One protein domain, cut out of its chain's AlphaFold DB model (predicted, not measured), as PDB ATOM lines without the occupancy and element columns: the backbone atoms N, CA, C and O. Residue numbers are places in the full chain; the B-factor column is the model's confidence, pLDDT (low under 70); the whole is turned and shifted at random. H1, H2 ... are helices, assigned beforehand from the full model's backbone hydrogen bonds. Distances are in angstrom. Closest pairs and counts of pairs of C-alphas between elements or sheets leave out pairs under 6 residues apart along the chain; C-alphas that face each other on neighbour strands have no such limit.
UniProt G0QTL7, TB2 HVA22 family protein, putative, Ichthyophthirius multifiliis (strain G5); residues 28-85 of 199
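Overview. This is residues 28 to 85 of the 199 residues of the protein "TB2 HVA22 family protein, putative" of Ichthyophthirius multifiliis (strain G5) (UniProt G0QTL7). An open, U-like frame of helices: H5 makes one arm, with residues 78 to 85 sticking out free, H2 and H3 make the base with H4 at the foot of H5, and H1 with the loop of residues 32 to 42 makes the other arm. The 58 printed residues hold five named helices, H1 to H5, and no named strand, all helix in class. The whole is loose, with a radius of gyration of the C-alphas of 13.9 A, and only just elongated, spanning 37 by 24 by 19 A.

Along the chain. H5, residues 73 to 85, is 18.3 A long and ends at C-alpha 85 (176.084, 258.291, 167.998). H4 is residues 60 to 69, 14.2 A; H3, 55 to 58, 5.4 A; H2, 43 to 52, 14.5 A; H1, 28 to 31, 4.9 A, from C-alpha 28 (152.480, 264.093, 167.703).

Arrangement. H5, with residues 73 to 76 alone, touches H4, about perpendicular at 89 degrees; their closest C-alphas, Ser 66 and Pro 73, are 5.3 A apart. H2 and H3 meet only through their link. In H2, H4 and H5 every O i to N i+4 pair is within hydrogen-bond range; H1 and H3 are too short for one.

Size, cuts and confidence. The printed part has no cut, the link H1 to H2 is long with 11 residues, and no printed residue is under pLDDT 70.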
ATOM      1  N   MET A  28     152.200 265.458 168.149       84.25
ATOM      2  CA  MET A  28     152.480 264.093 167.703       84.25
ATOM      3  C   MET A  28     151.912 263.043 168.668       84.25
ATOM      4  O   MET A  28     151.325 262.071 168.210       84.25
ATOM      5  N   ASP A  29     152.004 263.270 169.982       85.38
ATOM      6  CA  ASP A  29     151.401 262.386 170.990       85.38
ATOM      7  C   ASP A  29     149.872 262.321 170.833       85.38
ATOM      8  O   ASP A  29     149.284 261.243 170.888       85.38
ATOM      9  N   ALA A  30     149.223 263.460 170.572       86.62
ATOM     10  CA  ALA A  30     147.786 263.515 170.304       86.62
ATOM     11  C   ALA A  30     147.404 262.819 168.985       86.62
ATOM     12  O   ALA A  30     146.371 262.160 168.926       86.62
ATOM     13  N   LEU A  31     148.243 262.916 167.948       83.25
ATOM     14  CA  LEU A  31     148.022 262.277 166.644       83.25
ATOM     15  C   LEU A  31     148.118 260.747 166.692       83.25
ATOM     16  O   LEU A  31     147.482 260.076 165.885       83.25
ATOM     17  N   VAL A  32     148.908 260.201 167.619       84.56
ATOM     18  CA  VAL A  32     149.061 258.748 167.816       84.56
ATOM     19  C   VAL A  32     148.218 258.211 168.973       84.56
ATOM     20  O   VAL A  32     148.264 257.014 169.263       84.56
ATOM     21  N   THR A  33     147.468 259.081 169.656       84.25
ATOM     22  CA  THR A  33     146.531 258.669 170.701       84.25
ATOM     23  C   THR A  33     145.320 258.023 170.052       84.25
ATOM     24  O   THR A  33     144.695 258.599 169.168       84.25
ATOM     25  N   ASP A  34     144.983 256.830 170.520       82.81
ATOM     26  CA  ASP A  34     143.907 256.036 169.953       82.81
ATOM     27  C   ASP A  34     143.189 255.232 171.044       82.81
ATOM     28  O   ASP A  34     143.758 254.943 172.105       82.81
ATOM     29  N   GLU A  35     141.926 254.888 170.804       79.88
ATOM     30  CA  GLU A  35     141.123 254.100 171.737       79.88
ATOM     31  C   GLU A  35     141.443 252.605 171.605       79.88
ATOM     32  O   GLU A  35     141.412 252.032 170.518       79.88
ATOM     33  N   GLY A  36     141.698 251.932 172.733       80.56
ATOM     34  CA  GLY A  36     141.880 250.479 172.775       80.56
ATOM     35  C   GLY A  36     143.274 250.032 173.214       80.56
ATOM     36  O   GLY A  36     143.839 250.543 174.181       80.56
ATOM     37  N   SER A  37     143.800 248.982 172.576       81.31
ATOM     38  CA  SER A  37     145.070 248.362 172.970       81.31
ATOM     39  C   SER A  37     146.255 249.031 172.279       81.31
ATOM     40  O   SER A  37     146.323 249.059 171.055       81.31
ATOM     41  N   GLN A  38     147.261 249.435 173.056       80.75
ATOM     42  CA  GLN A  38     148.520 250.007 172.549       80.75
ATOM     43  C   GLN A  38     149.265 249.083 171.569       80.75
ATOM     44  O   GLN A  38     150.015 249.540 170.714       80.75
ATOM     45  N   TRP A  39     149.053 247.771 171.677       85.56
ATOM     46  CA  TRP A  39     149.684 246.766 170.817       85.56
ATOM     47  C   TRP A  39     148.851 246.434 169.574       85.56
ATOM     48  O   TRP A  39     149.257 245.609 168.755       85.56
ATOM     49  N   LYS A  40     147.662 247.033 169.456       87.88
ATOM     50  CA  LYS A  40     146.700 246.795 168.381       87.88
ATOM     51  C   LYS A  40     145.910 248.083 168.067       87.88
ATOM     52  O   LYS A  40     144.698 248.100 168.268       87.88
ATOM     53  N   PRO A  41     146.602 249.149 167.621       87.31
ATOM     54  CA  PRO A  41     145.963 250.410 167.255       87.31
ATOM     55  C   PRO A  41     144.998 250.239 166.077       87.31
ATOM     56  O   PRO A  41     145.110 249.289 165.287       87.31
ATOM     57  N   ASN A  42     144.066 251.176 165.956       89.38
ATOM     58  CA  ASN A  42     143.088 251.238 164.890       89.38
ATOM     59  C   ASN A  42     143.775 251.411 163.525       89.38
ATOM     60  O   ASN A  42     144.844 252.022 163.418       89.38
ATOM     61  N   PRO A  43     143.165 250.884 162.446       88.69
ATOM     62  CA  PRO A  43     143.748 250.958 161.110       88.69
ATOM     63  C   PRO A  43     144.033 252.386 160.631       88.69
ATOM     64  O   PRO A  43     145.006 252.589 159.912       88.69
ATOM     65  N   GLU A  44     143.214 253.359 161.043       87.06
ATOM     66  CA  GLU A  44     143.378 254.775 160.693       87.06
ATOM     67  C   GLU A  44     144.673 255.351 161.282       87.06
ATOM     68  O   GLU A  44     145.517 255.837 160.533       87.06
ATOM     69  N   THR A  45     144.909 255.170 162.586       85.62
ATOM     70  CA  THR A  45     146.143 255.600 163.266       85.62
ATOM     71  C   THR A  45     147.385 254.950 162.658       85.62
ATOM     72  O   THR A  45     148.433 255.585 162.512       85.62
ATOM     73  N   VAL A  46     147.281 253.674 162.268       85.69
ATOM     74  CA  VAL A  46     148.366 252.963 161.579       85.69
ATOM     75  C   VAL A  46     148.657 253.584 160.213       85.69
ATOM     76  O   VAL A  46     149.825 253.680 159.832       85.69
ATOM     77  N   GLU A  47     147.629 253.978 159.468       86.88
ATOM     78  CA  GLU A  47     147.792 254.589 158.153       86.88
ATOM     79  C   GLU A  47     148.364 256.004 158.247       86.88
ATOM     80  O   GLU A  47     149.340 256.306 157.563       86.88
ATOM     81  N   ASP A  48     147.864 256.817 159.177       84.94
ATOM     82  CA  ASP A  48     148.416 258.139 159.480       84.94
ATOM     83  C   ASP A  48     149.920 258.070 159.786       84.94
ATOM     84  O   ASP A  48     150.717 258.818 159.218       84.94
ATOM     85  N   CYS A  49     150.339 257.121 160.631       83.44
ATOM     86  CA  CYS A  49     151.753 256.929 160.962       83.44
ATOM     87  C   CYS A  49     152.595 256.516 159.747       83.44
ATOM     88  O   CYS A  49     153.766 256.892 159.643       83.44
ATOM     89  N   LYS A  50     152.031 255.721 158.827       81.88
ATOM     90  CA  LYS A  50     152.730 255.349 157.589       81.88
ATOM     91  C   LYS A  50     152.897 256.544 156.663       81.88
ATOM     92  O   LYS A  50     153.987 256.689 156.117       81.88
ATOM     93  N   LEU A  51     151.864 257.377 156.520       81.75
ATOM     94  CA  LEU A  51     151.907 258.596 155.709       81.75
ATOM     95  C   LEU A  51     152.997 259.549 156.216       81.75
ATOM     96  O   LEU A  51     153.815 260.003 155.427       81.75
ATOM     97  N   MET A  52     153.119 259.738 157.536       79.81
ATOM     98  CA  MET A  52     154.198 260.550 158.133       79.81
ATOM     99  C   MET A  52     155.610 260.017 157.843       79.81
ATOM    100  O   MET A  52     156.584 260.761 157.881       79.81
ATOM    101  N   CYS A  53     155.748 258.713 157.592       74.81
ATOM    102  CA  CYS A  53     157.028 258.088 157.260       74.81
ATOM    103  C   CYS A  53     157.242 257.932 155.747       74.81
ATOM    104  O   CYS A  53     158.267 257.376 155.334       74.81
ATOM    105  N   GLN A  54     156.280 258.350 154.920       76.88
ATOM    106  CA  GLN A  54     156.328 258.157 153.475       76.88
ATOM    107  C   GLN A  54     157.406 259.030 152.830       76.88
ATOM    108  O   GLN A  54     158.097 258.548 151.936       76.88
ATOM    109  N   ASP A  55     157.658 260.217 153.381       76.81
ATOM    110  CA  ASP A  55     158.678 261.165 152.915       76.81
ATOM    111  C   ASP A  55     160.096 260.562 152.884       76.81
ATOM    112  O   ASP A  55     160.944 260.941 152.076       76.81
ATOM    113  N   PHE A  56     160.380 259.552 153.721       72.88
ATOM    114  CA  PHE A  56     161.662 258.838 153.668       72.88
ATOM    115  C   PHE A  56     161.864 258.061 152.358       72.88
ATOM    116  O   PHE A  56     163.002 257.734 152.013       72.88
ATOM    117  N   GLN A  57     160.790 257.727 151.640       72.12
ATOM    118  CA  GLN A  57     160.851 257.028 150.355       72.12
ATOM    119  C   GLN A  57     161.255 257.962 149.211       72.12
ATOM    120  O   GLN A  57     161.895 257.508 148.264       72.12
ATOM    121  N   ASP A  58     160.970 259.258 149.335       81.06
ATOM    122  CA  ASP A  58     161.320 260.261 148.323       81.06
ATOM    123  C   ASP A  58     162.823 260.586 148.326       81.06
ATOM    124  O   ASP A  58     163.388 261.066 147.337       81.06
ATOM    125  N   VAL A  59     163.527 260.239 149.410       84.62
ATOM    126  CA  VAL A  59     164.986 260.342 149.501       84.62
ATOM    127  C   VAL A  59     165.630 259.195 148.720       84.62
ATOM    128  O   VAL A  59     165.993 258.154 149.270       84.62
ATOM    129  N   LYS A  60     165.822 259.405 147.416       85.44
ATOM    130  CA  LYS A  60     166.332 258.396 146.470       85.44
ATOM    131  C   LYS A  60     167.572 257.616 146.958       85.44
ATOM    132  O   LYS A  60     167.534 256.389 146.909       85.44
ATOM    133  N   PRO A  61     168.634 258.247 147.514       87.75
ATOM    134  CA  PRO A  61     169.783 257.500 148.037       87.75
ATOM    135  C   PRO A  61     169.433 256.576 149.214       87.75
ATOM    136  O   PRO A  61     169.991 255.486 149.335       87.75
ATOM    137  N   LEU A  62     168.515 257.013 150.082       86.12
ATOM    138  CA  LEU A  62     168.057 256.246 151.238       86.12
ATOM    139  C   LEU A  62     167.182 255.072 150.791       86.12
ATOM    140  O   LEU A  62     167.356 253.959 151.287       86.12
ATOM    141  N   TYR A  63     166.288 255.309 149.831       85.12
ATOM    142  CA  TYR A  63     165.440 254.278 149.246       85.12
ATOM    143  C   TYR A  63     166.271 253.212 148.520       85.12
ATOM    144  O   TYR A  63     166.121 252.026 148.802       85.12
ATOM    145  N   ASP A  64     167.227 253.612 147.677       89.06
ATOM    146  CA  ASP A  64     168.116 252.686 146.965       89.06
ATOM    147  C   ASP A  64     168.938 251.816 147.934       89.06
ATOM    148  O   ASP A  64     169.118 250.614 147.717       89.06
ATOM    149  N   ALA A  65     169.432 252.403 149.031       88.81
ATOM    150  CA  ALA A  65     170.144 251.673 150.080       88.81
ATOM    151  C   ALA A  65     169.219 250.720 150.856       88.81
ATOM    152  O   ALA A  65     169.588 249.573 151.116       88.81
ATOM    153  N   SER A  66     168.007 251.172 151.181       89.19
ATOM    154  CA  SER A  66     166.957 250.375 151.821       89.19
ATOM    155  C   SER A  66     166.581 249.151 150.978       89.19
ATOM    156  O   SER A  66     166.530 248.046 151.521       89.19
ATOM    157  N   GLN A  67     166.420 249.312 149.660       89.62
ATOM    158  CA  GLN A  67     166.120 248.213 148.734       89.62
ATOM    159  C   GLN A  67     167.274 247.209 148.633       89.62
ATOM    160  O   GLN A  67     167.044 246.003 148.708       89.62
ATOM    161  N   LYS A  68     168.526 247.680 148.536       92.31
ATOM    162  CA  LYS A  68     169.713 246.801 148.507       92.31
ATOM    163  C   LYS A  68     169.867 245.962 149.777       92.31
ATOM    164  O   LYS A  68     170.341 244.833 149.704       92.31
ATOM    165  N   LEU A  69     169.507 246.527 150.927       90.44
ATOM    166  CA  LEU A  69     169.638 245.889 152.238       90.44
ATOM    167  C   LEU A  69     168.381 245.113 152.667       90.44
ATOM    168  O   LEU A  69     168.434 244.389 153.657       90.44
ATOM    169  N   GLY A  70     167.257 245.258 151.957       90.31
ATOM    170  CA  GLY A  70     165.990 244.596 152.286       90.31
ATOM    171  C   GLY A  70     165.351 245.069 153.600       90.31
ATOM    172  O   GLY A  70     164.595 244.323 154.218       90.31
ATOM    173  N   VAL A  71     165.656 246.289 154.055       89.94
ATOM    174  CA  VAL A  71     165.160 246.858 155.325       89.94
ATOM    175  C   VAL A  71     164.350 248.126 155.083       89.94
ATOM    176  O   VAL A  71     164.575 248.816 154.097       89.94
ATOM    177  N   LYS A  72     163.426 248.480 155.984       86.00
ATOM    178  CA  LYS A  72     162.617 249.711 155.864       86.00
ATOM    179  C   LYS A  72     163.502 250.979 155.927       86.00
ATOM    180  O   LYS A  72     164.375 251.025 156.798       86.00
ATOM    181  N   PRO A  73     163.243 252.033 155.123       85.75
ATOM    182  CA  PRO A  73     164.029 253.276 155.141       85.75
ATOM    183  C   PRO A  73     164.130 253.922 156.529       85.75
ATOM    184  O   PRO A  73     165.222 254.269 156.969       85.75
ATOM    185  N   GLY A  74     163.018 253.993 157.271       84.69
ATOM    186  CA  GLY A  74     163.013 254.550 158.630       84.69
ATOM    187  C   GLY A  74     163.901 253.773 159.613       84.69
ATOM    188  O   GLY A  74     164.581 254.372 160.444       84.69
ATOM    189  N   LEU A  75     163.981 252.443 159.475       86.31
ATOM    190  CA  LEU A  75     164.888 251.628 160.290       86.31
ATOM    191  C   LEU A  75     166.351 251.904 159.930       86.31
ATOM    192  O   LEU A  75     167.192 251.977 160.820       86.31
ATOM    193  N   LEU A  76     166.654 252.093 158.642       88.69
ATOM    194  CA  LEU A  76     167.997 252.440 158.185       88.69
ATOM    195  C   LEU A  76     168.447 253.800 158.739       88.69
ATOM    196  O   LEU A  76     169.578 253.909 159.211       88.69
ATOM    197  N   VAL A  77     167.565 254.808 158.745       89.00
ATOM    198  CA  VAL A  77     167.834 256.121 159.365       89.00
ATOM    199  C   VAL A  77     168.114 255.963 160.855       89.00
ATOM    200  O   VAL A  77     169.127 256.458 161.345       89.00
ATOM    201  N   LEU A  78     167.262 255.220 161.564       90.12
ATOM    202  CA  LEU A  78     167.390 255.009 163.002       90.12
ATOM    203  C   LEU A  78     168.695 254.279 163.354       90.12
ATOM    204  O   LEU A  78     169.455 254.742 164.203       90.12
ATOM    205  N   VAL A  79     169.010 253.184 162.658       91.50
ATOM    206  CA  VAL A  79     170.269 252.443 162.844       91.50
ATOM    207  C   VAL A  79     171.473 253.320 162.509       91.50
ATOM    208  O   VAL A  79     172.439 253.324 163.266       91.50
ATOM    209  N   SER A  80     171.414 254.103 161.429       89.75
ATOM    210  CA  SER A  80     172.497 255.019 161.050       89.75
ATOM    211  C   SER A  80     172.715 256.108 162.101       89.75
ATOM    212  O   SER A  80     173.858 256.419 162.431       89.75
ATOM    213  N   PHE A  81     171.639 256.651 162.675       91.44
ATOM    214  CA  PHE A  81     171.703 257.630 163.756       91.44
ATOM    215  C   PHE A  81     172.364 257.043 165.008       91.44
ATOM    216  O   PHE A  81     173.323 257.619 165.524       91.44
ATOM    217  N   PHE A  82     171.918 255.868 165.466       92.88
ATOM    218  CA  PHE A  82     172.513 255.210 166.634       92.88
ATOM    219  C   PHE A  82     173.947 254.737 166.379       92.88
ATOM    220  O   PHE A  82     174.782 254.852 167.274       92.88
ATOM    221  N   ALA A  83     174.267 254.268 165.172       89.56
ATOM    222  CA  ALA A  83     175.633 253.927 164.786       89.56
ATOM    223  C   ALA A  83     176.533 255.171 164.794       89.56
ATOM    224  O   ALA A  83     177.621 255.137 165.365       89.56
ATOM    225  N   CYS A  84     176.068 256.289 164.232       87.50
ATOM    226  CA  CYS A  84     176.777 257.566 164.280       87.50
ATOM    227  C   CYS A  84     177.018 258.004 165.731       87.50
ATOM    228  O   CYS A  84     178.160 258.270 166.111       87.50
ATOM    229  N   LEU A  85     175.977 257.981 166.572       85.75
ATOM    230  CA  LEU A  85     176.084 258.291 167.998       85.75
ATOM    231  C   LEU A  85     177.099 257.378 168.696       85.75
ATOM    232  O   LEU A  85     177.942 257.857 169.451       85.75
TER     233      LEU A  85